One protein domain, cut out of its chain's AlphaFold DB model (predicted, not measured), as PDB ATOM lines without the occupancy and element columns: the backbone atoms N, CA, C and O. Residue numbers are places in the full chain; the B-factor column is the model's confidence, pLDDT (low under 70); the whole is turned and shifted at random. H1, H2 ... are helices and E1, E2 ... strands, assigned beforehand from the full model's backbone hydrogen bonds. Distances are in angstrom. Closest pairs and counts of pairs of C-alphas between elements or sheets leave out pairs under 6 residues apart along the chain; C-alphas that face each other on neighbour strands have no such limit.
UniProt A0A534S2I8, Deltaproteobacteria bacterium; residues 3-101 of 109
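This is residues 3 to 101 of the 109 residues of a protein of Deltaproteobacteria bacterium (UniProt A0A534S2I8). A twisted five-stranded sheet has helix H1 over one face, making two layers, and a tail, residues 77 to 101, leads away, with residues 89 to 94 sticking out. The printed part has 99 residues, under half in named elements, class mixed: E1, H1, E2, E3, E4, E5 along the chain. The mixed sheet runs E1 E2 E5 E3 E4. The whole is loose, radius of gyration of the C-alphas 15.7 A, spans 49 by 33 by 21 A.

E1, residues 3 to 6, 9.9 A, begins at C-alpha 3 (290.403, 309.743, 256.721). H1, 15 to 29, measures 20.8 A; E2, 33 to 37, 13.5 A; E3, 51 to 56, 16.4 A; E4, 59 to 64, 16.3 A. E5, 71 to 76, 16.1 A, ends at C-alpha 76 (275.689, 316.742, 249.271).

E1 and E2 are parallel; N 5 and O 35 are 2.8 A apart. With H1 between them they form a strand-helix-strand unit, its crossover right-handed. H1, its O i to N i+4 pairs all within hydrogen-bond range, is over E2, height over the sheet 9.9 A; closest C-alphas Val 28 and Val 34, 6.5 A. E5 is parallel to E2, N 74 to O 36 2.8 A, and to E3, N 53 to O 73 2.8 A. E3 and E4 form an antiparallel hairpin, N 54 to O 61 2.8 A.

The farthest C-alphas, Glu 67 and Gly 92, are 49.8 A apart. The printed part has no cut. The E2 to E3 link is long, 13 residues. Residues 83 and 85 have pLDDT under 70.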
ATOM      1  N   ILE A   3     290.534 308.405 256.141       98.56
ATOM      2  CA  ILE A   3     290.403 309.743 256.721       98.56
ATOM      3  C   ILE A   3     289.183 310.415 256.102       98.56
ATOM      4  O   ILE A   3     289.083 310.491 254.883       98.56
ATOM      5  N   LEU A   4     288.277 310.923 256.934       97.88
ATOM      6  CA  LEU A   4     287.189 311.793 256.498       97.88
ATOM      7  C   LEU A   4     287.529 313.239 256.865       97.88
ATOM      8  O   LEU A   4     287.756 313.542 258.035       97.88
ATOM      9  N   ILE A   5     287.530 314.125 255.874       97.44
ATOM     10  CA  ILE A   5     287.642 315.571 256.062       97.44
ATOM     11  C   ILE A   5     286.289 316.198 255.742       97.44
ATOM     12  O   ILE A   5     285.772 316.070 254.633       97.44
ATOM     13  N   PHE A   6     285.719 316.888 256.728       94.81
ATOM     14  CA  PHE A   6     284.494 317.659 256.560       94.81
ATOM     15  C   PHE A   6     284.851 319.126 256.323       94.81
ATOM     16  O   PHE A   6     285.227 319.840 257.252       94.81
ATOM     17  N   HIS A   7     284.726 319.581 255.080       93.56
ATOM     18  CA  HIS A   7     284.973 320.966 254.687       93.56
ATOM     19  C   HIS A   7     283.847 321.431 253.767       93.56
ATOM     20  O   HIS A   7     283.987 321.450 252.549       93.56
ATOM     21  N   GLY A   8     282.708 321.799 254.361       87.75
ATOM     22  CA  GLY A   8     281.451 322.140 253.673       87.75
ATOM     23  C   GLY A   8     281.458 323.427 252.831       87.75
ATOM     24  O   GLY A   8     280.427 324.078 252.708       87.75
ATOM     25  N   TYR A   9     282.603 323.806 252.267       91.06
ATOM     26  CA  TYR A   9     282.801 324.963 251.400       91.06
ATOM     27  C   TYR A   9     283.407 324.528 250.057       91.06
ATOM     28  O   TYR A   9     283.432 323.345 249.723       91.06
ATOM     29  N   LEU A  10     283.873 325.491 249.261       94.00
ATOM     30  CA  LEU A  10     284.584 325.220 248.010       94.00
ATOM     31  C   LEU A  10     286.025 324.746 248.280       94.00
ATOM     32  O   LEU A  10     286.530 324.872 249.397       94.00
ATOM     33  N   LEU A  11     286.715 324.262 247.247       95.75
ATOM     34  CA  LEU A  11     288.122 323.837 247.315       95.75
ATOM     35  C   LEU A  11     289.069 324.811 246.603       95.75
ATOM     36  O   LEU A  11     290.277 324.600 246.540       95.75
ATOM     37  N   ARG A  12     288.519 325.921 246.102       93.94
ATOM     38  CA  ARG A  12     289.234 327.001 245.417       93.94
ATOM     39  C   ARG A  12     288.890 328.360 246.036       93.94
ATOM     40  O   ARG A  12     287.907 328.504 246.768       93.94
ATOM     41  N   GLY A  13     289.694 329.378 245.734       91.62
ATOM     42  CA  GLY A  13     289.452 330.759 246.162       91.62
ATOM     43  C   GLY A  13     290.135 331.120 247.481       91.62
ATOM     44  O   GLY A  13     291.289 331.536 247.479       91.62
ATOM     45  N   THR A  14     289.420 331.039 248.606       89.38
ATOM     46  CA  THR A  14     289.936 331.506 249.907       89.38
ATOM     47  C   THR A  14     291.071 330.623 250.437       89.38
ATOM     48  O   THR A  14     291.201 329.455 250.070       89.38
ATOM     49  N   GLY A  15     291.873 331.167 251.359       90.56
ATOM     50  CA  GLY A  15     293.001 330.439 251.949       90.56
ATOM     51  C   GLY A  15     292.600 329.128 252.633       90.56
ATOM     52  O   GLY A  15     293.290 328.130 252.469       90.56
ATOM     53  N   SER A  16     291.461 329.087 253.334       90.69
ATOM     54  CA  SER A  16     290.961 327.859 253.973       90.69
ATOM     55  C   SER A  16     290.551 326.786 252.961       90.69
ATOM     56  O   SER A  16     290.754 325.601 253.215       90.69
ATOM     57  N   ASN A  17     290.003 327.186 251.811       94.62
ATOM     58  CA  ASN A  17     289.628 326.265 250.740       94.62
ATOM     59  C   ASN A  17     290.874 325.634 250.113       94.62
ATOM     60  O   ASN A  17     290.973 324.412 250.027       94.62
ATOM     61  N   VAL A  18     291.854 326.474 249.761       95.75
ATOM     62  CA  VAL A  18     293.137 326.024 249.203       95.75
ATOM     63  C   VAL A  18     293.887 325.144 250.204       95.75
ATOM     64  O   VAL A  18     294.389 324.092 249.825       95.75
ATOM     65  N   TYR A  19     293.905 325.519 251.486       96.75
ATOM     66  CA  TYR A  19     294.526 324.720 252.543       96.75
ATOM     67  C   TYR A  19     293.937 323.307 252.618       96.75
ATOM     68  O   TYR A  19     294.690 322.338 252.633       96.75
ATOM     69  N   ASN A  20     292.606 323.175 252.622       97.56
ATOM     70  CA  ASN A  20     291.964 321.860 252.678       97.56
ATOM     71  C   ASN A  20     292.236 321.032 251.415       97.56
ATOM     72  O   ASN A  20     292.514 319.840 251.529       97.56
ATOM     73  N   ALA A  21     292.233 321.650 250.230       98.06
ATOM     74  CA  ALA A  21     292.603 320.966 248.992       98.06
ATOM     75  C   ALA A  21     294.051 320.444 249.040       98.06
ATOM     76  O   ALA A  21     294.298 319.272 248.759       98.06
ATOM     77  N   SER A  22     295.004 321.281 249.464       98.38
ATOM     78  CA  SER A  22     296.410 320.890 249.612       98.38
ATOM     79  C   SER A  22     296.617 319.821 250.685       98.38
ATOM     80  O   SER A  22     297.409 318.901 250.484       98.38
ATOM     81  N   LEU A  23     295.894 319.903 251.806       98.44
ATOM     82  CA  LEU A  23     295.935 318.897 252.865       98.44
ATOM     83  C   LEU A  23     295.468 317.534 252.345       98.44
ATOM     84  O   LEU A  23     296.163 316.538 252.529       98.44
ATOM     85  N   VAL A  24     294.323 317.491 251.661       98.62
ATOM     86  CA  VAL A  24     293.785 316.257 251.068       98.62
ATOM     87  C   VAL A  24     294.768 315.677 250.057       98.62
ATOM     88  O   VAL A  24     295.108 314.499 250.146       98.62
ATOM     89  N   GLN A  25     295.288 316.508 249.151       98.50
ATOM     90  CA  GLN A  25     296.284 316.090 248.168       98.50
ATOM     91  C   GLN A  25     297.523 315.469 248.830       98.50
ATOM     92  O   GLN A  25     297.998 314.421 248.390       98.50
ATOM     93  N   ALA A  26     298.037 316.083 249.898       98.69
ATOM     94  CA  ALA A  26     299.190 315.570 250.629       98.69
ATOM     95  C   ALA A  26     298.892 314.226 251.316       98.69
ATOM     96  O   ALA A  26     299.707 313.309 251.250       98.69
ATOM     97  N   LEU A  27     297.715 314.071 251.929       98.75
ATOM     98  CA  LEU A  27     297.308 312.814 252.569       98.75
ATOM     99  C   LEU A  27     297.166 311.670 251.553       98.75
ATOM    100  O   LEU A  27     297.611 310.553 251.818       98.75
ATOM    101  N   VAL A  28     296.611 311.953 250.372       98.50
ATOM    102  CA  VAL A  28     296.538 310.992 249.259       98.50
ATOM    103  C   VAL A  28     297.941 310.593 248.794       98.50
ATOM    104  O   VAL A  28     298.226 309.402 248.636       98.50
ATOM    105  N   ALA A  29     298.845 311.567 248.635       98.25
ATOM    106  CA  ALA A  29     300.235 311.323 248.245       98.25
ATOM    107  C   ALA A  29     301.005 310.472 249.273       98.25
ATOM    108  O   ALA A  29     301.847 309.661 248.894       98.25
ATOM    109  N   LEU A  30     300.666 310.586 250.562       98.50
ATOM    110  CA  LEU A  30     301.187 309.736 251.642       98.50
ATOM    111  C   LEU A  30     300.563 308.327 251.680       98.50
ATOM    112  O   LEU A  30     300.895 307.516 252.545       98.50
ATOM    113  N   GLY A  31     299.670 308.003 250.743       98.00
ATOM    114  CA  GLY A  31     299.061 306.682 250.614       98.00
ATOM    115  C   GLY A  31     297.859 306.448 251.522       98.00
ATOM    116  O   GLY A  31     297.531 305.299 251.826       98.00
ATOM    117  N   HIS A  32     297.206 307.510 251.988       98.56
ATOM    118  CA  HIS A  32     295.943 307.395 252.707       98.56
ATOM    119  C   HIS A  32     294.749 307.365 251.749       98.56
ATOM    120  O   HIS A  32     294.790 307.935 250.663       98.56
ATOM    121  N   GLU A  33     293.687 306.690 252.181       98.69
ATOM    122  CA  GLU A  33     292.366 306.751 251.562       98.69
ATOM    123  C   GLU A  33     291.624 307.925 252.211       98.69
ATOM    124  O   GLU A  33     291.481 307.974 253.439       98.69
ATOM    125  N   VAL A  34     291.218 308.907 251.409       98.75
ATOM    126  CA  VAL A  34     290.647 310.167 251.887       98.75
ATOM    127  C   VAL A  34     289.248 310.359 251.320       98.75
ATOM    128  O   VAL A  34     289.042 310.400 250.110       98.75
ATOM    129  N   HIS A  35     288.287 310.556 252.209       98.31
ATOM    130  CA  HIS A  35     286.956 311.032 251.878       98.31
ATOM    131  C   HIS A  35     286.872 312.517 252.217       98.31
ATOM    132  O   HIS A  35     287.206 312.922 253.330       98.31
ATOM    133  N   LEU A  36     286.424 313.335 251.272       97.88
ATOM    134  CA  LEU A  36     286.307 314.780 251.445       97.88
ATOM    135  C   LEU A  36     284.867 315.201 251.199       97.88
ATOM    136  O   LEU A  36     284.387 315.097 250.081       97.88
ATOM    137  N   LEU A  37     284.183 315.711 252.217       95.94
ATOM    138  CA  LEU A  37     282.876 316.337 252.033       95.94
ATOM    139  C   LEU A  37     283.069 317.823 251.743       95.94
ATOM    140  O   LEU A  37     283.686 318.515 252.555       95.94
ATOM    141  N   CYS A  38     282.543 318.305 250.615       94.56
ATOM    142  CA  CYS A  38     282.615 319.716 250.228       94.56
ATOM    143  C   CYS A  38     281.445 320.148 249.331       94.56
ATOM    144  O   CYS A  38     280.574 319.349 249.011       94.56
ATOM    145  N   GLN A  39     281.422 321.425 248.942       92.56
ATOM    146  CA  GLN A  39     280.389 322.017 248.076       92.56
ATOM    147  C   GLN A  39     280.919 322.434 246.696       92.56
ATOM    148  O   GLN A  39     280.231 323.107 245.927       92.56
ATOM    149  N   ASP A  40     282.161 322.066 246.381       94.31
ATOM    150  CA  ASP A  40     282.789 322.379 245.101       94.31
ATOM    151  C   ASP A  40     282.291 321.408 244.021       94.31
ATOM    152  O   ASP A  40     282.752 320.273 243.919       94.31
ATOM    153  N   ARG A  41     281.317 321.849 243.217       92.50
ATOM    154  CA  ARG A  41     280.681 321.021 242.172       92.50
ATOM    155  C   ARG A  41     281.671 320.513 241.122       92.50
ATOM    156  O   ARG A  41     281.434 319.448 240.550       92.50
ATOM    157  N   ASP A  42     282.776 321.236 240.957       95.06
ATOM    158  CA  ASP A  42     283.845 320.968 239.996       95.06
ATOM    159  C   ASP A  42     285.063 320.333 240.693       95.06
ATOM    160  O   ASP A  42     286.196 320.385 240.204       95.06
ATOM    161  N   ALA A  43     284.874 319.741 241.880       96.62
ATOM    162  CA  ALA A  43     285.937 319.042 242.601       96.62
ATOM    163  C   ALA A  43     286.524 317.871 241.799       96.62
ATOM    164  O   ALA A  43     287.708 317.580 241.949       96.62
ATOM    165  N   GLY A  44     285.736 317.236 240.923       97.12
ATOM    166  CA  GLY A  44     286.203 316.143 240.062       97.12
ATOM    167  C   GLY A  44     287.335 316.538 239.106       97.12
ATOM    168  O   GLY A  44     288.124 315.692 238.700       97.12
ATOM    169  N   GLU A  45     287.475 317.830 238.797       97.06
ATOM    170  CA  GLU A  45     288.564 318.345 237.958       97.06
ATOM    171  C   GLU A  45     289.909 318.415 238.698       97.06
ATOM    172  O   GLU A  45     290.962 318.599 238.083       97.06
ATOM    173  N   LEU A  46     289.906 318.302 240.030       97.19
ATOM    174  CA  LEU A  46     291.128 318.370 240.818       97.19
ATOM    175  C   LEU A  46     291.953 317.102 240.601       97.19
ATOM    176  O   LEU A  46     291.473 315.976 240.713       97.19
ATOM    177  N   GLY A  47     293.244 317.280 240.323       97.25
ATOM    178  CA  GLY A  47     294.141 316.190 239.935       97.25
ATOM    179  C   GLY A  47     294.310 315.074 240.972       97.25
ATOM    180  O   GLY A  47     294.785 314.009 240.602       97.25
ATOM    181  N   PHE A  48     293.918 315.287 242.229       97.50
ATOM    182  CA  PHE A  48     293.985 314.289 243.301       97.50
ATOM    183  C   PHE A  48     292.640 313.616 243.609       97.50
ATOM    184  O   PHE A  48     292.591 312.814 244.532       97.50
ATOM    185  N   VAL A  49     291.557 313.972 242.906       98.44
ATOM    186  CA  VAL A  49     290.211 313.426 243.134       98.44
ATOM    187  C   VAL A  49     289.962 312.256 242.195       98.44
ATOM    188  O   VAL A  49     289.963 312.422 240.972       98.44
ATOM    189  N   ASP A  50     289.719 311.080 242.770       98.75
ATOM    190  CA  ASP A  50     289.615 309.836 242.011       98.75
ATOM    191  C   ASP A  50     288.176 309.369 241.795       98.75
ATOM    192  O   ASP A  50     287.888 308.688 240.815       98.75
ATOM    193  N   ALA A  51     287.266 309.767 242.683       98.62
ATOM    194  CA  ALA A  51     285.839 309.502 242.575       98.62
ATOM    195  C   ALA A  51     285.012 310.659 243.150       98.62
ATOM    196  O   ALA A  51     285.464 311.385 244.041       98.62
ATOM    197  N   VAL A  52     283.781 310.805 242.669       98.19
ATOM    198  CA  VAL A  52     282.820 311.804 243.147       98.19
ATOM    199  C   VAL A  52     281.526 311.104 243.547       98.19
ATOM    200  O   VAL A  52     280.865 310.487 242.722       98.19
ATOM    201  N   GLY A  53     281.166 311.209 244.822       96.81
ATOM    202  CA  GLY A  53     279.871 310.817 245.360       96.81
ATOM    203  C   GLY A  53     278.912 312.001 245.351       96.81
ATOM    204  O   GLY A  53     279.173 313.003 246.013       96.81
ATOM    205  N   ARG A  54     277.798 311.906 244.630       95.12
ATOM    206  CA  ARG A  54     276.703 312.883 244.677       95.12
ATOM    207  C   ARG A  54     275.613 312.350 245.595       95.12
ATOM    208  O   ARG A  54     275.193 311.205 245.434       95.12
ATOM    209  N   LEU A  55     275.204 313.158 246.576       89.25
ATOM    210  CA  LEU A  55     274.193 312.757 247.552       89.25
ATOM    211  C   LEU A  55     272.891 313.519 247.292       89.25
ATOM    212  O   LEU A  55     272.888 314.751 247.320       89.25
ATOM    213  N   ASP A  56     271.812 312.769 247.080       85.06
ATOM    214  CA  ASP A  56     270.436 313.257 246.928       85.06
ATOM    215  C   ASP A  56     269.537 312.545 247.951       85.06
ATOM    216  O   ASP A  56     269.217 311.358 247.821       85.06
ATOM    217  N   GLY A  57     269.193 313.255 249.029       82.44
ATOM    218  CA  GLY A  57     268.532 312.668 250.196       82.44
ATOM    219  C   GLY A  57     269.348 311.510 250.779       82.44
ATOM    220  O   GLY A  57     270.506 311.686 251.157       82.44
ATOM    221  N   ASP A  58     268.748 310.319 250.816       84.94
ATOM    222  CA  ASP A  58     269.387 309.092 251.312       84.94
ATOM    223  C   ASP A  58     270.140 308.311 250.217       84.94
ATOM    224  O   ASP A  58     270.669 307.224 250.468       84.94
ATOM    225  N   ARG A  59     270.171 308.822 248.979       87.25
ATOM    226  CA  ARG A  59     270.852 308.175 247.852       87.25
ATOM    227  C   ARG A  59     272.251 308.736 247.681       87.25
ATOM    228  O   ARG A  59     272.449 309.947 247.697       87.25
ATOM    229  N   VAL A  60     273.209 307.840 247.457       89.00
ATOM    230  CA  VAL A  60     274.588 308.188 247.114       89.00
ATOM    231  C   VAL A  60     274.933 307.519 245.793       89.00
ATOM    232  O   VAL A  60     274.976 306.293 245.711       89.00
ATOM    233  N   GLU A  61     275.192 308.325 244.769       94.44
ATOM    234  CA  GLU A  61     275.704 307.859 243.482       94.44
ATOM    235  C   GLU A  61     277.187 308.200 243.391       94.44
ATOM    236  O   GLU A  61     277.563 309.370 243.469       94.44
ATOM    237  N   VAL A  62     278.038 307.181 243.265       96.50
ATOM    238  CA  VAL A  62     279.491 307.355 243.180       96.50
ATOM    239  C   VAL A  62     279.952 307.097 241.755       96.50
ATOM    240  O   VAL A  62     279.785 306.001 241.227       96.50
ATOM    241  N   GLU A  63     280.568 308.109 241.159       97.44
ATOM    242  CA  GLU A  63     281.233 308.039 239.865       97.44
ATOM    243  C   GLU A  63     282.745 307.914 240.080       97.44
ATOM    244  O   GLU A  63     283.373 308.796 240.673       97.44
ATOM    245  N   THR A  64     283.344 306.825 239.597       98.38
ATOM    246  CA  THR A  64     284.803 306.670 239.568       98.38
ATOM    247  C   THR A  64     285.371 307.392 238.352       98.38
ATOM    248  O   THR A  64     285.040 307.059 237.216       98.38
ATOM    249  N   LEU A  65     286.270 308.346 238.588       98.00
ATOM    250  CA  LEU A  65     286.967 309.101 237.545       98.00
ATOM    251  C   LEU A  65     288.271 308.413 237.120       98.00
ATOM    252  O   LEU A  65     288.679 308.508 235.963       98.00
ATOM    253  N   ARG A  66     288.955 307.749 238.060       96.88
ATOM    254  CA  ARG A  66     290.244 307.072 237.843       96.88
ATOM    255  C   ARG A  66     290.515 306.023 238.919       96.88
ATOM    256  O   ARG A  66     290.014 306.117 240.034       96.88
ATOM    257  N   GLU A  67     291.357 305.055 238.572       96.81
ATOM    258  CA  GLU A  67     291.805 303.984 239.464       96.81
ATOM    259  C   GLU A  67     293.328 304.059 239.699       96.81
ATOM    260  O   GLU A  67     294.064 304.454 238.786       96.81
ATOM    261  N   PRO A  68     293.838 303.644 240.876       96.69
ATOM    262  CA  PRO A  68     293.078 303.202 242.046       96.69
ATOM    263  C   PRO A  68     292.405 304.376 242.770       96.69
ATOM    264  O   PRO A  68     293.038 305.414 242.962       96.69
ATOM    265  N   VAL A  69     291.169 304.197 243.243       98.25
ATOM    266  CA  VAL A  69     290.487 305.227 244.047       98.25
ATOM    267  C   VAL A  69     291.186 305.417 245.397       98.25
ATOM    268  O   VAL A  69     291.167 304.533 246.255       98.25
ATOM    269  N   ARG A  70     291.793 306.592 245.605       98.25
ATOM    270  CA  ARG A  70     292.376 307.014 246.891       98.25
ATOM    271  C   ARG A  70     291.686 308.235 247.474       98.25
ATOM    272  O   ARG A  70     291.687 308.389 248.691       98.25
ATOM    273  N   CYS A  71     291.085 309.079 246.643       98.62
ATOM    274  CA  CYS A  71     290.274 310.203 247.081       98.62
ATOM    275  C   CYS A  71     288.850 310.123 246.533       98.62
ATOM    276  O   CYS A  71     288.650 310.114 245.318       98.62
ATOM    277  N   THR A  72     287.860 310.149 247.423       98.62
ATOM    278  CA  THR A  72     286.450 310.322 247.049       98.62
ATOM    279  C   THR A  72     285.930 311.639 247.599       98.62
ATOM    280  O   THR A  72     285.941 311.855 248.814       98.62
ATOM    281  N   VAL A  73     285.436 312.509 246.722       98.19
ATOM    282  CA  VAL A  73     284.756 313.740 247.131       98.19
ATOM    283  C   VAL A  73     283.257 313.500 247.213       98.19
ATOM    284  O   VAL A  73     282.655 313.033 246.257       98.19
ATOM    285  N   HIS A  74     282.652 313.854 248.339       96.88
ATOM    286  CA  HIS A  74     281.220 313.774 248.594       96.88
ATOM    287  C   HIS A  74     280.592 315.160 248.461       96.88
ATOM    288  O   HIS A  74     280.978 316.093 249.171       96.88
ATOM    289  N   LEU A  75     279.627 315.281 247.552       94.81
ATOM    290  CA  LEU A  75     278.917 316.508 247.200       94.81
ATOM    291  C   LEU A  75     277.442 316.377 247.609       94.81
ATOM    292  O   LEU A  75     276.632 315.896 246.810       94.81
ATOM    293  N   PRO A  76     277.080 316.751 248.849       91.81
ATOM    294  CA  PRO A  76     275.689 316.742 249.271       91.81
ATOM    295  C   PRO A  76     274.902 317.888 248.641       91.81
ATOM    296  O   PRO A  76     275.381 319.023 248.605       91.81
ATOM    297  N   ASP A  77     273.676 317.610 248.192       87.88
ATOM    298  CA  ASP A  77     272.776 318.664 247.728       87.88
ATOM    299  C   ASP A  77     272.273 319.516 248.905       87.88
ATOM    300  O   ASP A  77     271.422 319.112 249.693       87.88
ATOM    301  N   ILE A  78     272.825 320.726 249.026       84.69
ATOM    302  CA  ILE A  78     272.385 321.755 249.984       84.69
ATOM    303  C   ILE A  78     271.564 322.865 249.307       84.69
ATOM    304  O   ILE A  78     271.349 323.939 249.878       84.69
ATOM    305  N   GLY A  79     271.143 322.655 248.061       85.31
ATOM    306  CA  GLY A  79     270.499 323.663 247.235       85.31
ATOM    307  C   GLY A  79     271.474 324.730 246.722       85.31
ATOM    308  O   GLY A  79     272.614 324.459 246.340       85.31
ATOM    309  N   ARG A  80     270.995 325.979 246.630       85.19
ATOM    310  CA  ARG A  80     271.739 327.099 246.009       85.19
ATOM    311  C   ARG A  80     272.389 328.050 247.012       85.19
ATOM    312  O   ARG A  80     273.159 328.918 246.608       85.19
ATOM    313  N   THR A  81     272.061 327.921 248.292       81.94
ATOM    314  CA  THR A  81     272.545 328.826 249.333       81.94
ATOM    315  C   THR A  81     273.782 328.223 249.969       81.94
ATOM    316  O   THR A  81     273.677 327.254 250.712       81.94
ATOM    317  N   LEU A  82     274.949 328.812 249.707       78.94
ATOM    318  CA  LEU A  82     276.165 328.472 250.437       78.94
ATOM    319  C   LEU A  82     276.197 329.293 251.737       78.94
ATOM    320  O   LEU A  82     276.286 330.523 251.657       78.94
ATOM    321  N   PRO A  83     276.129 328.671 252.926       68.62
ATOM    322  CA  PRO A  83     276.352 329.387 254.173       68.62
ATOM    323  C   PRO A  83     277.802 329.862 254.166       68.62
ATOM    324  O   PRO A  83     278.710 329.043 254.091       68.62
ATOM    325  N   VAL A  84     278.033 331.171 254.179       74.75
ATOM    326  CA  VAL A  84     279.378 331.763 254.199       74.75
ATOM    327  C   VAL A  84     279.625 332.488 255.514       74.75
ATOM    328  O   VAL A  84     278.679 332.780 256.240       74.75
ATOM    329  N   TYR A  85     280.909 332.744 255.795       68.50
ATOM    330  CA  TYR A  85     281.455 333.425 256.975       68.50
ATOM    331  C   TYR A  85     280.426 334.204 257.807       68.50
ATOM    332  O   TYR A  85     279.884 335.224 257.372       68.50
ATOM    333  N   VAL A  86     280.237 333.752 259.044       71.06
ATOM    334  CA  VAL A  86     279.526 334.500 260.077       71.06
ATOM    335  C   VAL A  86     280.559 335.345 260.813       71.06
ATOM    336  O   VAL A  86     281.554 334.819 261.307       71.06
ATOM    337  N   ALA A  87     280.351 336.662 260.853       72.12
ATOM    338  CA  ALA A  87     281.236 337.553 261.589       72.12
ATOM    339  C   ALA A  87     281.158 337.255 263.087       72.12
ATOM    340  O   ALA A  87     280.132 337.515 263.714       72.12
ATOM    341  N   ASP A  88     282.246 336.729 263.637       77.00
ATOM    342  CA  ASP A  88     282.367 336.440 265.061       77.00
ATOM    343  C   ASP A  88     283.005 337.620 265.820       77.00
ATOM    344  O   ASP A  88     283.483 338.584 265.213       77.00
ATOM    345  N   ARG A  89     283.001 337.573 267.154       83.25
ATOM    346  CA  ARG A  89     283.703 338.525 268.023       83.25
ATOM    347  C   ARG A  89     284.846 337.806 268.727       83.25
ATOM    348  O   ARG A  89     284.619 336.856 269.462       83.25
ATOM    349  N   TYR A  90     286.057 338.322 268.562       84.25
ATOM    350  CA  TYR A  90     287.239 337.825 269.260       84.25
ATOM    351  C   TYR A  90     287.775 338.924 270.174       84.25
ATOM    352  O   TYR A  90     287.843 340.087 269.775       84.25
ATOM    353  N   GLU A  91     288.144 338.570 271.402       92.38
ATOM    354  CA  GLU A  91     288.706 339.524 272.358       92.38
ATOM    355  C   GLU A  91     289.959 340.197 271.779       92.38
ATOM    356  O   GLU A  91     290.844 339.536 271.243       92.38
ATOM    357  N   GLY A  92     290.009 341.530 271.837       92.31
ATOM    358  CA  GLY A  92     291.118 342.315 271.284       92.31
ATOM    359  C   GLY A  92     291.115 342.482 269.759       92.31
ATOM    360  O   GLY A  92     291.952 343.221 269.241       92.31
ATOM    361  N   PHE A  93     290.169 341.881 269.027       87.88
ATOM    362  CA  PHE A  93     290.087 342.004 267.570       87.88
ATOM    363  C   PHE A  93     288.758 342.597 267.105       87.88
ATOM    364  O   PHE A  93     287.677 342.261 267.582       87.88
ATOM    365  N   MET A  94     288.841 343.449 266.083       83.50
ATOM    366  CA  MET A  94     287.687 343.998 265.374       83.50
ATOM    367  C   MET A  94     287.638 343.400 263.965       83.50
ATOM    368  O   MET A  94     288.139 344.030 263.027       83.50
ATOM    369  N   PRO A  95     287.077 342.189 263.784       83.56
ATOM    370  CA  PRO A  95     287.037 341.555 262.477       83.56
ATOM    371  C   PRO A  95     286.236 342.421 261.507       83.56
ATOM    372  O   PRO A  95     285.093 342.805 261.764       83.56
ATOM    373  N   ARG A  96     286.853 342.752 260.372       80.38
ATOM    374  CA  ARG A  96     286.204 343.484 259.285       80.38
ATOM    375  C   ARG A  96     286.377 342.725 257.977       80.38
ATOM    376  O   ARG A  96     287.490 342.275 257.688       80.38
ATOM    377  N   PRO A  97     285.316 342.612 257.156       79.81
ATOM    378  CA  PRO A  97     285.455 342.059 255.819       79.81
ATOM    379  C   PRO A  97     286.461 342.892 255.023       79.81
ATOM    380  O   PRO A  97     286.571 344.102 255.231       79.81
ATOM    381  N   ARG A  98     287.171 342.247 254.091       74.81
ATOM    382  CA  ARG A  98     288.219 342.865 253.257       74.81
ATOM    383  C   ARG A  98     287.779 344.181 252.605       74.81
ATOM    384  O   ARG A  98     288.567 345.114 252.536       74.81
ATOM    385  N   SER A  99     286.516 344.281 252.189       80.19
ATOM    386  CA  SER A  99     285.926 345.492 251.594       80.19
ATOM    387  C   SER A  99     285.871 346.707 252.528       80.19
ATOM    388  O   SER A  99     285.649 347.821 252.069       80.19
ATOM    389  N   ARG A 100     286.052 346.507 253.836       82.31
ATOM    390  CA  ARG A 100     286.037 347.553 254.868       82.31
ATOM    391  C   ARG A 100     287.419 347.826 255.457       82.31
ATOM    392  O   ARG A 100     287.511 348.487 256.493       82.31
ATOM    393  N   TRP A 101     288.473 347.277 254.859       81.38
ATOM    394  CA  TRP A 101     289.835 347.572 255.282       81.38
ATOM    395  C   TRP A 101     290.204 348.988 254.828       81.38
ATOM    396  O   TRP A 101     289.779 349.402 253.747       81.38
TER     397      TRP A 101